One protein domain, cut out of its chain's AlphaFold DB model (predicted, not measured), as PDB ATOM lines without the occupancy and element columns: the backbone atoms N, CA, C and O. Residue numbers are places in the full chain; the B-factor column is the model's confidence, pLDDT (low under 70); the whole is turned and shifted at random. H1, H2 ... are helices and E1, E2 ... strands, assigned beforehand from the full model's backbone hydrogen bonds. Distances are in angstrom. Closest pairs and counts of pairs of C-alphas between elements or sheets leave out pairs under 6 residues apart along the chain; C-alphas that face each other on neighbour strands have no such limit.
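AT A GLANCE: This is residues 6 to 85 of the 85 residues of an uncharacterized protein of Candidatus Pacearchaeota archaeon (UniProt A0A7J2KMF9). A long thin rod is made of two parts set end to end: a ribbon of two antiparallel strands, E1 and E2, makes one end, and a hairpin of two long helices, H1 and H2, side by side, makes the other. The chain goes along the rod through E1 and H1, turns at residues 42 to 46, and comes back through H2 and E2. The printed part has 80 residues with two named helices and two named strands, in the order E1, H1, H2, E2; the sheet E1 - E2 is antiparallel, and the class is mixed, helices and strands. The whole is extended, with a radius of gyration of the C-alphas of 21.1 A and spans of 76 by 16 by 12 A.

HOW THE PARTS SIT: Strands E1, residues 6 to 12, and E2, residues 77 to 84, are antiparallel neighbours, with 150 degrees between their directions. C-alphas 6 and 83 face each other at 4.5 A, and C-alphas 12 and 77 at 5.0 A. N 7 and O 82 are within hydrogen-bond range at 2.9 A, as are N 78 and O 11 at 2.9 A. Helices H1, residues 17 to 41, and H2, residues 47 to 72, form a helical hairpin and touch, the closest C-alphas being those of Ser 27 and Val 62, 6.3 A apart. They run opposite ways at a shallow tilt of 24 degrees. In H1 and H2 every O i to N i+4 pair is within hydrogen-bond range. E1 and H2 are apart, and so are H1 and E2.

IN THESE COORDINATES: E1 begins at C-alpha 6, (-19.942, 80.463, 50.168), and is 19.3 A long; E2 is 20.8 A long and ends at C-alpha 84, (-15.620, 78.653, 53.386). H1 is 37.0 A long and ends at C-alpha 41, (-51.463, 24.552, 34.460). H2 is 36.3 A long.

THE WHOLE: The two C-alphas farthest apart, those of Ser 44 and Lys 85, are 76.0 A apart, while the first and last printed C-alphas, Phe 6 and Lys 85, are 9.0 A apart. The printed part has no cut, and the three links are tight. The mean pLDDT of the printed part is 73.4; it is under 70 at residues 14 to 20, 38, 40 to 49 and 69 to 76.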
ATOM      1  N   PHE A   6     -19.286  81.754  50.380       85.81
ATOM      2  CA  PHE A   6     -19.942  80.463  50.168       85.81
ATOM      3  C   PHE A   6     -19.446  79.824  48.870       85.81
ATOM      4  O   PHE A   6     -19.300  80.501  47.854       85.81
ATOM      5  N   LYS A   7     -19.203  78.510  48.897       89.38
ATOM      6  CA  LYS A   7     -18.846  77.701  47.726       89.38
ATOM      7  C   LYS A   7     -19.968  76.709  47.436       89.38
ATOM      8  O   LYS A   7     -20.472  76.053  48.346       89.38
ATOM      9  N   LYS A   8     -20.338  76.581  46.162       88.31
ATOM     10  CA  LYS A   8     -21.256  75.537  45.694       88.31
ATOM     11  C   LYS A   8     -20.524  74.196  45.697       88.31
ATOM     12  O   LYS A   8     -19.495  74.064  45.036       88.31
ATOM     13  N   VAL A   9     -21.049  73.223  46.432       84.88
ATOM     14  CA  VAL A   9     -20.528  71.853  46.485       84.88
ATOM     15  C   VAL A   9     -21.542  70.927  45.822       84.88
ATOM     16  O   VAL A   9     -22.753  71.100  45.972       84.88
ATOM     17  N   VAL A  10     -21.036  69.989  45.025       84.62
ATOM     18  CA  VAL A  10     -21.827  68.959  44.354       84.62
ATOM     19  C   VAL A  10     -21.324  67.620  44.867       84.62
ATOM     20  O   VAL A  10     -20.173  67.274  44.615       84.62
ATOM     21  N   GLU A  11     -22.177  66.904  45.587       81.69
ATOM     22  CA  GLU A  11     -21.905  65.557  46.085       81.69
ATOM     23  C   GLU A  11     -22.858  64.582  45.387       81.69
ATOM     24  O   GLU A  11     -24.048  64.862  45.214       81.69
ATOM     25  N   TRP A  12     -22.308  63.465  44.923       77.06
ATOM     26  CA  TRP A  12     -23.087  62.376  44.348       77.06
ATOM     27  C   TRP A  12     -23.454  61.425  45.477       77.06
ATOM     28  O   TRP A  12     -22.563  60.983  46.199       77.06
ATOM     29  N   GLU A  13     -24.742  61.138  45.644       71.62
ATOM     30  CA  GLU A  13     -25.169  60.109  46.587       71.62
ATOM     31  C   GLU A  13     -24.707  58.736  46.089       71.62
ATOM     32  O   GLU A  13     -24.823  58.416  44.900       71.62
ATOM     33  N   GLU A  14     -24.133  57.953  46.999       68.25
ATOM     34  CA  GLU A  14     -23.830  56.548  46.752       68.25
ATOM     35  C   GLU A  14     -25.140  55.760  46.656       68.25
ATOM     36  O   GLU A  14     -26.123  56.074  47.332       68.25
ATOM     37  N   GLU A  15     -25.169  54.774  45.758       63.59
ATOM     38  CA  GLU A  15     -26.326  53.901  45.568       63.59
ATOM     39  C   GLU A  15     -26.673  53.239  46.905       63.59
ATOM     40  O   GLU A  15     -25.837  52.583  47.520       63.59
ATOM     41  N   SER A  16     -27.905  53.429  47.383       63.62
ATOM     42  CA  SER A  16     -28.341  52.781  48.615       63.62
ATOM     43  C   SER A  16     -28.501  51.278  48.370       63.62
ATOM     44  O   SER A  16     -29.364  50.878  47.579       63.62
ATOM     45  N   ASP A  17     -27.747  50.447  49.093       63.53
ATOM     46  CA  ASP A  17     -27.847  48.975  49.065       63.53
ATOM     47  C   ASP A  17     -29.287  48.462  49.266       63.53
ATOM     48  O   ASP A  17     -29.680  47.413  48.749       63.53
ATOM     49  N   SER A  18     -30.127  49.236  49.958       69.31
ATOM     50  CA  SER A  18     -31.550  48.946  50.164       69.31
ATOM     51  C   SER A  18     -32.345  48.794  48.866       69.31
ATOM     52  O   SER A  18     -33.318  48.042  48.827       69.31
ATOM     53  N   MET A  19     -31.939  49.475  47.795       67.75
ATOM     54  CA  MET A  19     -32.630  49.406  46.509       67.75
ATOM     55  C   MET A  19     -32.333  48.096  45.777       67.75
ATOM     56  O   MET A  19     -33.234  47.495  45.192       67.75
ATOM     57  N   PHE A  20     -31.096  47.607  45.880       68.50
ATOM     58  CA  PHE A  20     -30.709  46.291  45.381       68.50
ATOM     59  C   PHE A  20     -31.449  45.172  46.113       68.50
ATOM     60  O   PHE A  20     -31.979  44.265  45.470       68.50
ATOM     61  N   LEU A  21     -31.548  45.264  47.443       72.62
ATOM     62  CA  LEU A  21     -32.298  44.300  48.251       72.62
ATOM     63  C   LEU A  21     -33.783  44.275  47.870       72.62
ATOM     64  O   LEU A  21     -34.347  43.204  47.665       72.62
ATOM     65  N   PHE A  22     -34.406  45.444  47.704       74.12
ATOM     66  CA  PHE A  22     -35.810  45.546  47.302       74.12
ATOM     67  C   PHE A  22     -36.070  44.938  45.914       74.12
ATOM     68  O   PHE A  22     -37.009  44.159  45.737       74.12
ATOM     69  N   MET A  23     -35.196  45.222  44.946       72.62
ATOM     70  CA  MET A  23     -35.267  44.642  43.602       72.62
ATOM     71  C   MET A  23     -35.076  43.123  43.610       72.62
ATOM     72  O   MET A  23     -35.800  42.407  42.917       72.62
ATOM     73  N   GLY A  24     -34.147  42.625  44.430       74.38
ATOM     74  CA  GLY A  24     -33.945  41.193  44.637       74.38
ATOM     75  C   GLY A  24     -35.196  40.504  45.186       74.38
ATOM     76  O   GLY A  24     -35.583  39.448  44.689       74.38
ATOM     77  N   VAL A  25     -35.880  41.130  46.150       79.38
ATOM     78  CA  VAL A  25     -37.125  40.603  46.729       79.38
ATOM     79  C   VAL A  25     -38.258  40.569  45.699       79.38
ATOM     80  O   VAL A  25     -38.912  39.538  45.569       79.38
ATOM     81  N   ILE A  26     -38.469  41.641  44.924       79.62
ATOM     82  CA  ILE A  26     -39.504  41.665  43.870       79.62
ATOM     83  C   ILE A  26     -39.249  40.572  42.829       79.62
ATOM     84  O   ILE A  26     -40.168  39.843  42.453       79.62
ATOM     85  N   SER A  27     -37.996  40.438  42.393       76.69
ATOM     86  CA  SER A  27     -37.567  39.402  41.453       76.69
ATOM     87  C   SER A  27     -37.864  37.995  41.984       76.69
ATOM     88  O   SER A  27     -38.426  37.167  41.268       76.69
ATOM     89  N   LEU A  28     -37.529  37.730  43.251       79.12
ATOM     90  CA  LEU A  28     -37.772  36.439  43.895       79.12
ATOM     91  C   LEU A  28     -39.271  36.117  43.977       79.12
ATOM     92  O   LEU A  28     -39.684  35.011  43.637       79.12
ATOM     93  N   VAL A  29     -40.092  37.086  44.390       81.06
ATOM     94  CA  VAL A  29     -41.549  36.913  44.497       81.06
ATOM     95  C   VAL A  29     -42.162  36.620  43.126       81.06
ATOM     96  O   VAL A  29     -42.950  35.684  42.999       81.06
ATOM     97  N   GLY A  30     -41.762  37.361  42.087       76.94
ATOM     98  CA  GLY A  30     -42.221  37.119  40.717       76.94
ATOM     99  C   GLY A  30     -41.858  35.720  40.208       76.94
ATOM    100  O   GLY A  30     -42.689  35.054  39.594       76.94
ATOM    101  N   PHE A  31     -40.653  35.244  40.525       75.88
ATOM    102  CA  PHE A  31     -40.197  33.905  40.154       75.88
ATOM    103  C   PHE A  31     -41.009  32.790  40.831       75.88
ATOM    104  O   PHE A  31     -41.425  31.837  40.173       75.88
ATOM    105  N   VAL A  32     -41.302  32.931  42.127       79.19
ATOM    106  CA  VAL A  32     -42.122  31.961  42.874       79.19
ATOM    107  C   VAL A  32     -43.544  31.884  42.309       79.19
ATOM    108  O   VAL A  32     -44.078  30.787  42.148       79.19
ATOM    109  N   ILE A  33     -44.146  33.025  41.957       78.69
ATOM    110  CA  ILE A  33     -45.483  33.071  41.342       78.69
ATOM    111  C   ILE A  33     -45.490  32.338  39.994       78.69
ATOM    112  O   ILE A  33     -46.410  31.569  39.721       78.69
ATOM    113  N   LEU A  34     -44.452  32.538  39.178       73.56
ATOM    114  CA  LEU A  34     -44.288  31.865  37.888       73.56
ATOM    115  C   LEU A  34     -44.218  30.340  38.039       73.56
ATOM    116  O   LEU A  34     -44.938  29.626  37.345       73.56
ATOM    117  N   ILE A  35     -43.427  29.850  38.999       72.56
ATOM    118  CA  ILE A  35     -43.329  28.414  39.301       72.56
ATOM    119  C   ILE A  35     -44.695  27.845  39.701       72.56
ATOM    120  O   ILE A  35     -45.106  26.806  39.187       72.56
ATOM    121  N   ILE A  36     -45.420  28.521  40.600       73.94
ATOM    122  CA  ILE A  36     -46.741  28.063  41.061       73.94
ATOM    123  C   ILE A  36     -47.734  28.003  39.891       73.94
ATOM    124  O   ILE A  36     -48.491  27.039  39.773       73.94
ATOM    125  N   TYR A  37     -47.712  29.005  39.010       72.38
ATOM    126  CA  TYR A  37     -48.575  29.068  37.831       72.38
ATOM    127  C   TYR A  37     -48.292  27.924  36.844       72.38
ATOM    128  O   TYR A  37     -49.223  27.272  36.372       72.38
ATOM    129  N   GLU A  38     -47.020  27.614  36.581       69.12
ATOM    130  CA  GLU A  38     -46.630  26.517  35.684       69.12
ATOM    131  C   GLU A  38     -46.993  25.134  36.225       69.12
ATOM    132  O   GLU A  38     -47.492  24.287  35.474       69.12
ATOM    133  N   ILE A  39     -46.806  24.929  37.534       71.31
ATOM    134  CA  ILE A  39     -47.215  23.703  38.227       71.31
ATOM    135  C   ILE A  39     -48.741  23.540  38.164       71.31
ATOM    136  O   ILE A  39     -49.230  22.432  37.960       71.31
ATOM    137  N   SER A  40     -49.503  24.632  38.292       67.31
ATOM    138  CA  SER A  40     -50.970  24.592  38.292       67.31
ATOM    139  C   SER A  40     -51.593  24.309  36.918       67.31
ATOM    140  O   SER A  40     -52.757  23.910  36.866       67.31
ATOM    141  N   ILE A  41     -50.881  24.557  35.815       64.56
ATOM    142  CA  ILE A  41     -51.463  24.552  34.460       64.56
ATOM    143  C   ILE A  41     -51.223  23.254  33.687       64.56
ATOM    144  O   ILE A  41     -51.942  22.993  32.722       64.56
ATOM    145  N   SER A  42     -50.252  22.416  34.064       55.62
ATOM    146  CA  SER A  42     -49.770  21.375  33.143       55.62
ATOM    147  C   SER A  42     -49.601  19.977  33.755       55.62
ATOM    148  O   SER A  42     -48.822  19.760  34.675       55.62
ATOM    149  N   ASN A  43     -50.303  19.005  33.154       62.25
ATOM    150  CA  ASN A  43     -50.283  17.567  33.470       62.25
ATOM    151  C   ASN A  43     -49.449  16.739  32.454       62.25
ATOM    152  O   ASN A  43     -49.733  15.563  32.236       62.25
ATOM    153  N   SER A  44     -48.466  17.324  31.751       61.03
ATOM    154  CA  SER A  44     -47.826  16.662  30.596       61.03
ATOM    155  C   SER A  44     -46.309  16.876  30.450       61.03
ATOM    156  O   SER A  44     -45.738  17.864  30.903       61.03
ATOM    157  N   LEU A  45     -45.672  15.925  29.751       59.56
ATOM    158  CA  LEU A  45     -44.230  15.744  29.489       59.56
ATOM    159  C   LEU A  45     -43.472  16.944  28.870       59.56
ATOM    160  O   LEU A  45     -42.248  16.904  28.791       59.56
ATOM    161  N   ASN A  46     -44.156  18.023  28.474       64.44
ATOM    162  CA  ASN A  46     -43.533  19.245  27.940       64.44
ATOM    163  C   ASN A  46     -43.088  20.246  29.028       64.44
ATOM    164  O   ASN A  46     -42.676  21.359  28.702       64.44
ATOM    165  N   GLN A  47     -43.142  19.872  30.312       65.94
ATOM    166  CA  GLN A  47     -42.750  20.744  31.429       65.94
ATOM    167  C   GLN A  47     -41.318  21.272  31.313       65.94
ATOM    168  O   GLN A  47     -41.087  22.445  31.575       65.94
ATOM    169  N   LEU A  48     -40.354  20.449  30.890       66.94
ATOM    170  CA  LEU A  48     -38.946  20.850  30.941       66.94
ATOM    171  C   LEU A  48     -38.617  21.997  29.968       66.94
ATOM    172  O   LEU A  48     -37.818  22.876  30.288       66.94
ATOM    173  N   SER A  49     -39.238  22.003  28.783       67.88
ATOM    174  CA  SER A  49     -38.996  23.028  27.762       67.88
ATOM    175  C   SER A  49     -39.727  24.333  28.072       67.88
ATOM    176  O   SER A  49     -39.146  25.403  27.894       67.88
ATOM    177  N   LEU A  50     -40.960  24.255  28.584       70.81
ATOM    178  CA  LEU A  50     -41.727  25.422  29.029       70.81
ATOM    179  C   LEU A  50     -41.082  26.085  30.249       70.81
ATOM    180  O   LEU A  50     -40.872  27.297  30.235       70.81
ATOM    181  N   PHE A  51     -40.663  25.284  31.231       72.81
ATOM    182  CA  PHE A  51     -39.964  25.765  32.421       72.81
ATOM    183  C   PHE A  51     -38.628  26.423  32.055       72.81
ATOM    184  O   PHE A  51     -38.307  27.506  32.537       72.81
ATOM    185  N   GLY A  52     -37.859  25.818  31.139       74.00
ATOM    186  CA  GLY A  52     -36.612  26.402  30.640       74.00
ATOM    187  C   GLY A  52     -36.816  27.747  29.932       74.00
ATOM    188  O   GLY A  52     -36.090  28.702  30.200       74.00
ATOM    189  N   LEU A  53     -37.831  27.852  29.068       78.31
ATOM    190  CA  LEU A  53     -38.182  29.097  28.370       78.31
ATOM    191  C   LEU A  53     -38.604  30.205  29.337       78.31
ATOM    192  O   LEU A  53     -38.169  31.350  29.216       78.31
ATOM    193  N   SER A  54     -39.432  29.861  30.314       72.06
ATOM    194  CA  SER A  54     -39.917  30.782  31.334       72.06
ATOM    195  C   SER A  54     -38.814  31.250  32.278       72.06
ATOM    196  O   SER A  54     -38.692  32.443  32.557       72.06
ATOM    197  N   PHE A  55     -37.923  30.337  32.673       75.75
ATOM    198  CA  PHE A  55     -36.735  30.654  33.453       75.75
ATOM    199  C   PHE A  55     -35.843  31.663  32.722       75.75
ATOM    200  O   PHE A  55     -35.505  32.708  33.282       75.75
ATOM    201  N   VAL A  56     -35.531  31.417  31.446       80.69
ATOM    202  CA  VAL A  56     -34.739  32.347  30.626       80.69
ATOM    203  C   VAL A  56     -35.439  33.704  30.496       80.69
ATOM    204  O   VAL A  56     -34.803  34.739  30.698       80.69
ATOM    205  N   ASN A  57     -36.750  33.725  30.242       76.69
ATOM    206  CA  ASN A  57     -37.526  34.967  30.163       76.69
ATOM    207  C   ASN A  57     -37.534  35.745  31.484       76.69
ATOM    208  O   ASN A  57     -37.428  36.971  31.471       76.69
ATOM    209  N   SER A  58     -37.605  35.055  32.625       73.88
ATOM    210  CA  SER A  58     -37.547  35.686  33.945       73.88
ATOM    211  C   SER A  58     -36.188  36.349  34.195       73.88
ATOM    212  O   SER A  58     -36.137  37.498  34.631       73.88
ATOM    213  N   ILE A  59     -35.085  35.696  33.812       78.25
ATOM    214  CA  ILE A  59     -33.733  36.264  33.918       78.25
ATOM    215  C   ILE A  59     -33.598  37.505  33.033       78.25
ATOM    216  O   ILE A  59     -33.082  38.536  33.477       78.25
ATOM    217  N   LEU A  60     -34.076  37.428  31.788       77.88
ATOM    218  CA  LEU A  60     -34.067  38.557  30.854       77.88
ATOM    219  C   LEU A  60     -34.911  39.730  31.374       77.88
ATOM    220  O   LEU A  60     -34.513  40.887  31.247       77.88
ATOM    221  N   PHE A  61     -36.043  39.448  32.016       79.69
ATOM    222  CA  PHE A  61     -36.898  40.469  32.614       79.69
ATOM    223  C   PHE A  61     -36.237  41.152  33.818       79.69
ATOM    224  O   PHE A  61     -36.232  42.379  33.905       79.69
ATOM    225  N   VAL A  62     -35.617  40.383  34.715       77.12
ATOM    226  CA  VAL A  62     -34.919  40.913  35.899       77.12
ATOM    227  C   VAL A  62     -33.711  41.755  35.499       77.12
ATOM    228  O   VAL A  62     -33.515  42.848  36.027       77.12
ATOM    229  N   THR A  63     -32.920  41.292  34.530       76.81
ATOM    230  CA  THR A  63     -31.768  42.048  34.010       76.81
ATOM    231  C   THR A  63     -32.192  43.314  33.265       76.81
ATOM    232  O   THR A  63     -31.556  44.358  33.421       76.81
ATOM    233  N   SER A  64     -33.294  43.262  32.512       78.62
ATOM    234  CA  SER A  64     -33.922  44.434  31.890       78.62
ATOM    235  C   SER A  64     -34.357  45.463  32.937       78.62
ATOM    236  O   SER A  64     -33.934  46.619  32.874       78.62
ATOM    237  N   LEU A  65     -35.126  45.039  33.946       74.50
ATOM    238  CA  LEU A  65     -35.555  45.908  35.040       74.50
ATOM    239  C   LEU A  65     -34.355  46.515  35.761       74.50
ATOM    240  O   LEU A  65     -34.319  47.723  35.966       74.50
ATOM    241  N   TYR A  66     -33.346  45.710  36.089       74.38
ATOM    242  CA  TYR A  66     -32.125  46.194  36.722       74.38
ATOM    243  C   TYR A  66     -31.436  47.291  35.901       74.38
ATOM    244  O   TYR A  66     -31.081  48.333  36.449       74.38
ATOM    245  N   ASN A  67     -31.302  47.109  34.585       76.44
ATOM    246  CA  ASN A  67     -30.734  48.132  33.709       76.44
ATOM    247  C   ASN A  67     -31.599  49.399  33.660       76.44
ATOM    248  O   ASN A  67     -31.059  50.502  33.710       76.44
ATOM    249  N   ILE A  68     -32.927  49.263  33.622       76.19
ATOM    250  CA  ILE A  68     -33.856  50.401  33.658       76.19
ATOM    251  C   ILE A  68     -33.724  51.163  34.975       76.19
ATOM    252  O   ILE A  68     -33.650  52.385  34.956       76.19
ATOM    253  N   PHE A  69     -33.646  50.476  36.113       67.69
ATOM    254  CA  PHE A  69     -33.484  51.123  37.412       67.69
ATOM    255  C   PHE A  69     -32.098  51.746  37.577       67.69
ATOM    256  O   PHE A  69     -32.001  52.863  38.069       67.69
ATOM    257  N   LYS A  70     -31.037  51.096  37.096       66.94
ATOM    258  CA  LYS A  70     -29.678  51.654  37.105       66.94
ATOM    259  C   LYS A  70     -29.565  52.928  36.262       66.94
ATOM    260  O   LYS A  70     -28.870  53.866  36.642       66.94
ATOM    261  N   VAL A  71     -30.240  52.969  35.114       66.69
ATOM    262  CA  VAL A  71     -30.248  54.144  34.229       66.69
ATOM    263  C   VAL A  71     -31.249  55.204  34.714       66.69
ATOM    264  O   VAL A  71     -30.965  56.397  34.632       66.69
ATOM    265  N   GLY A  72     -32.401  54.786  35.241       57.81
ATOM    266  CA  GLY A  72     -33.518  55.648  35.636       57.81
ATOM    267  C   GLY A  72     -33.405  56.258  37.034       57.81
ATOM    268  O   GLY A  72     -33.872  57.373  37.238       57.81
ATOM    269  N   LEU A  73     -32.745  55.585  37.980       58.50
ATOM    270  CA  LEU A  73     -32.468  56.089  39.334       58.50
ATOM    271  C   LEU A  73     -31.028  56.591  39.459       58.50
ATOM    272  O   LEU A  73     -30.394  56.452  40.503       58.50
ATOM    273  N   GLY A  74     -30.519  57.178  38.371       55.00
ATOM    274  CA  GLY A  74     -29.189  57.768  38.315       55.00
ATOM    275  C   GLY A  74     -28.885  58.603  39.560       55.00
ATOM    276  O   GLY A  74     -29.732  59.368  40.022       55.00
ATOM    277  N   LYS A  75     -27.666  58.411  40.087       60.44
ATOM    278  CA  LYS A  75     -27.115  59.001  41.318       60.44
ATOM    279  C   LYS A  75     -27.776  60.331  41.686       60.44
ATOM    280  O   LYS A  75     -27.600  61.329  40.977       60.44
ATOM    281  N   GLY A  76     -28.489  60.346  42.811       63.22
ATOM    282  CA  GLY A  76     -29.048  61.565  43.384       63.22
ATOM    283  C   GLY A  76     -27.957  62.626  43.511       63.22
ATOM    284  O   GLY A  76     -26.912  62.406  44.128       63.22
ATOM    285  N   ARG A  77     -28.150  63.777  42.862       70.00
ATOM    286  CA  ARG A  77     -27.187  64.881  42.912       70.00
ATOM    287  C   ARG A  77     -27.551  65.799  44.072       70.00
ATOM    288  O   ARG A  77     -28.452  66.627  43.942       70.00
ATOM    289  N   LYS A  78     -26.811  65.720  45.177       76.44
ATOM    290  CA  LYS A  78     -26.918  66.702  46.258       76.44
ATOM    291  C   LYS A  78     -26.140  67.962  45.892       76.44
ATOM    292  O   LYS A  78     -24.934  67.937  45.647       76.44
ATOM    293  N   VAL A  79     -26.851  69.087  45.841       82.00
ATOM    294  CA  VAL A  79     -26.273  70.413  45.594       82.00
ATOM    295  C   VAL A  79     -26.565  71.292  46.796       82.00
ATOM    296  O   VAL A  79     -27.724  71.551  47.103       82.00
ATOM    297  N   TYR A  80     -25.518  71.778  47.457       87.56
ATOM    298  CA  TYR A  80     -25.670  72.693  48.585       87.56
ATOM    299  C   TYR A  80     -24.533  73.715  48.651       87.56
ATOM    300  O   TYR A  80     -23.487  73.583  48.007       87.56
ATOM    301  N   TRP A  81     -24.766  74.779  49.417       90.88
ATOM    302  CA  TRP A  81     -23.807  75.854  49.641       90.88
ATOM    303  C   TRP A  81     -23.075  75.615  50.959       90.88
ATOM    304  O   TRP A  81     -23.706  75.489  52.006       90.88
ATOM    305  N   ARG A  82     -21.742  75.551  50.915       87.38
ATOM    306  CA  ARG A  82     -20.883  75.388  52.097       87.38
ATOM    307  C   ARG A  82     -20.162  76.706  52.389       87.38
ATOM    308  O   ARG A  82     -19.602  77.309  51.472       87.38
ATOM    309  N   GLU A  83     -20.181  77.161  53.644       85.88
ATOM    310  CA  GLU A  83     -19.394  78.321  54.096       85.88
ATOM    311  C   GLU A  83     -17.898  77.960  54.069       85.88
ATOM    312  O   GLU A  83     -17.497  76.909  54.573       85.88
ATOM    313  N   VAL A  84     -17.080  78.806  53.443       78.19
ATOM    314  CA  VAL A  84     -15.620  78.653  53.386       78.19
ATOM    315  C   VAL A  84     -15.034  79.482  54.528       78.19
ATOM    316  O   VAL A  84     -15.209  80.702  54.531       78.19
ATOM    317  N   LYS A  85     -14.418  78.808  55.509       74.12
ATOM    318  CA  LYS A  85     -13.730  79.444  56.644       74.12
ATOM    319  C   LYS A  85     -12.445  80.139  56.211       74.12
ATOM    320  O   LYS A  85     -11.779  79.601  55.298       74.12
TER     321      LYS A  85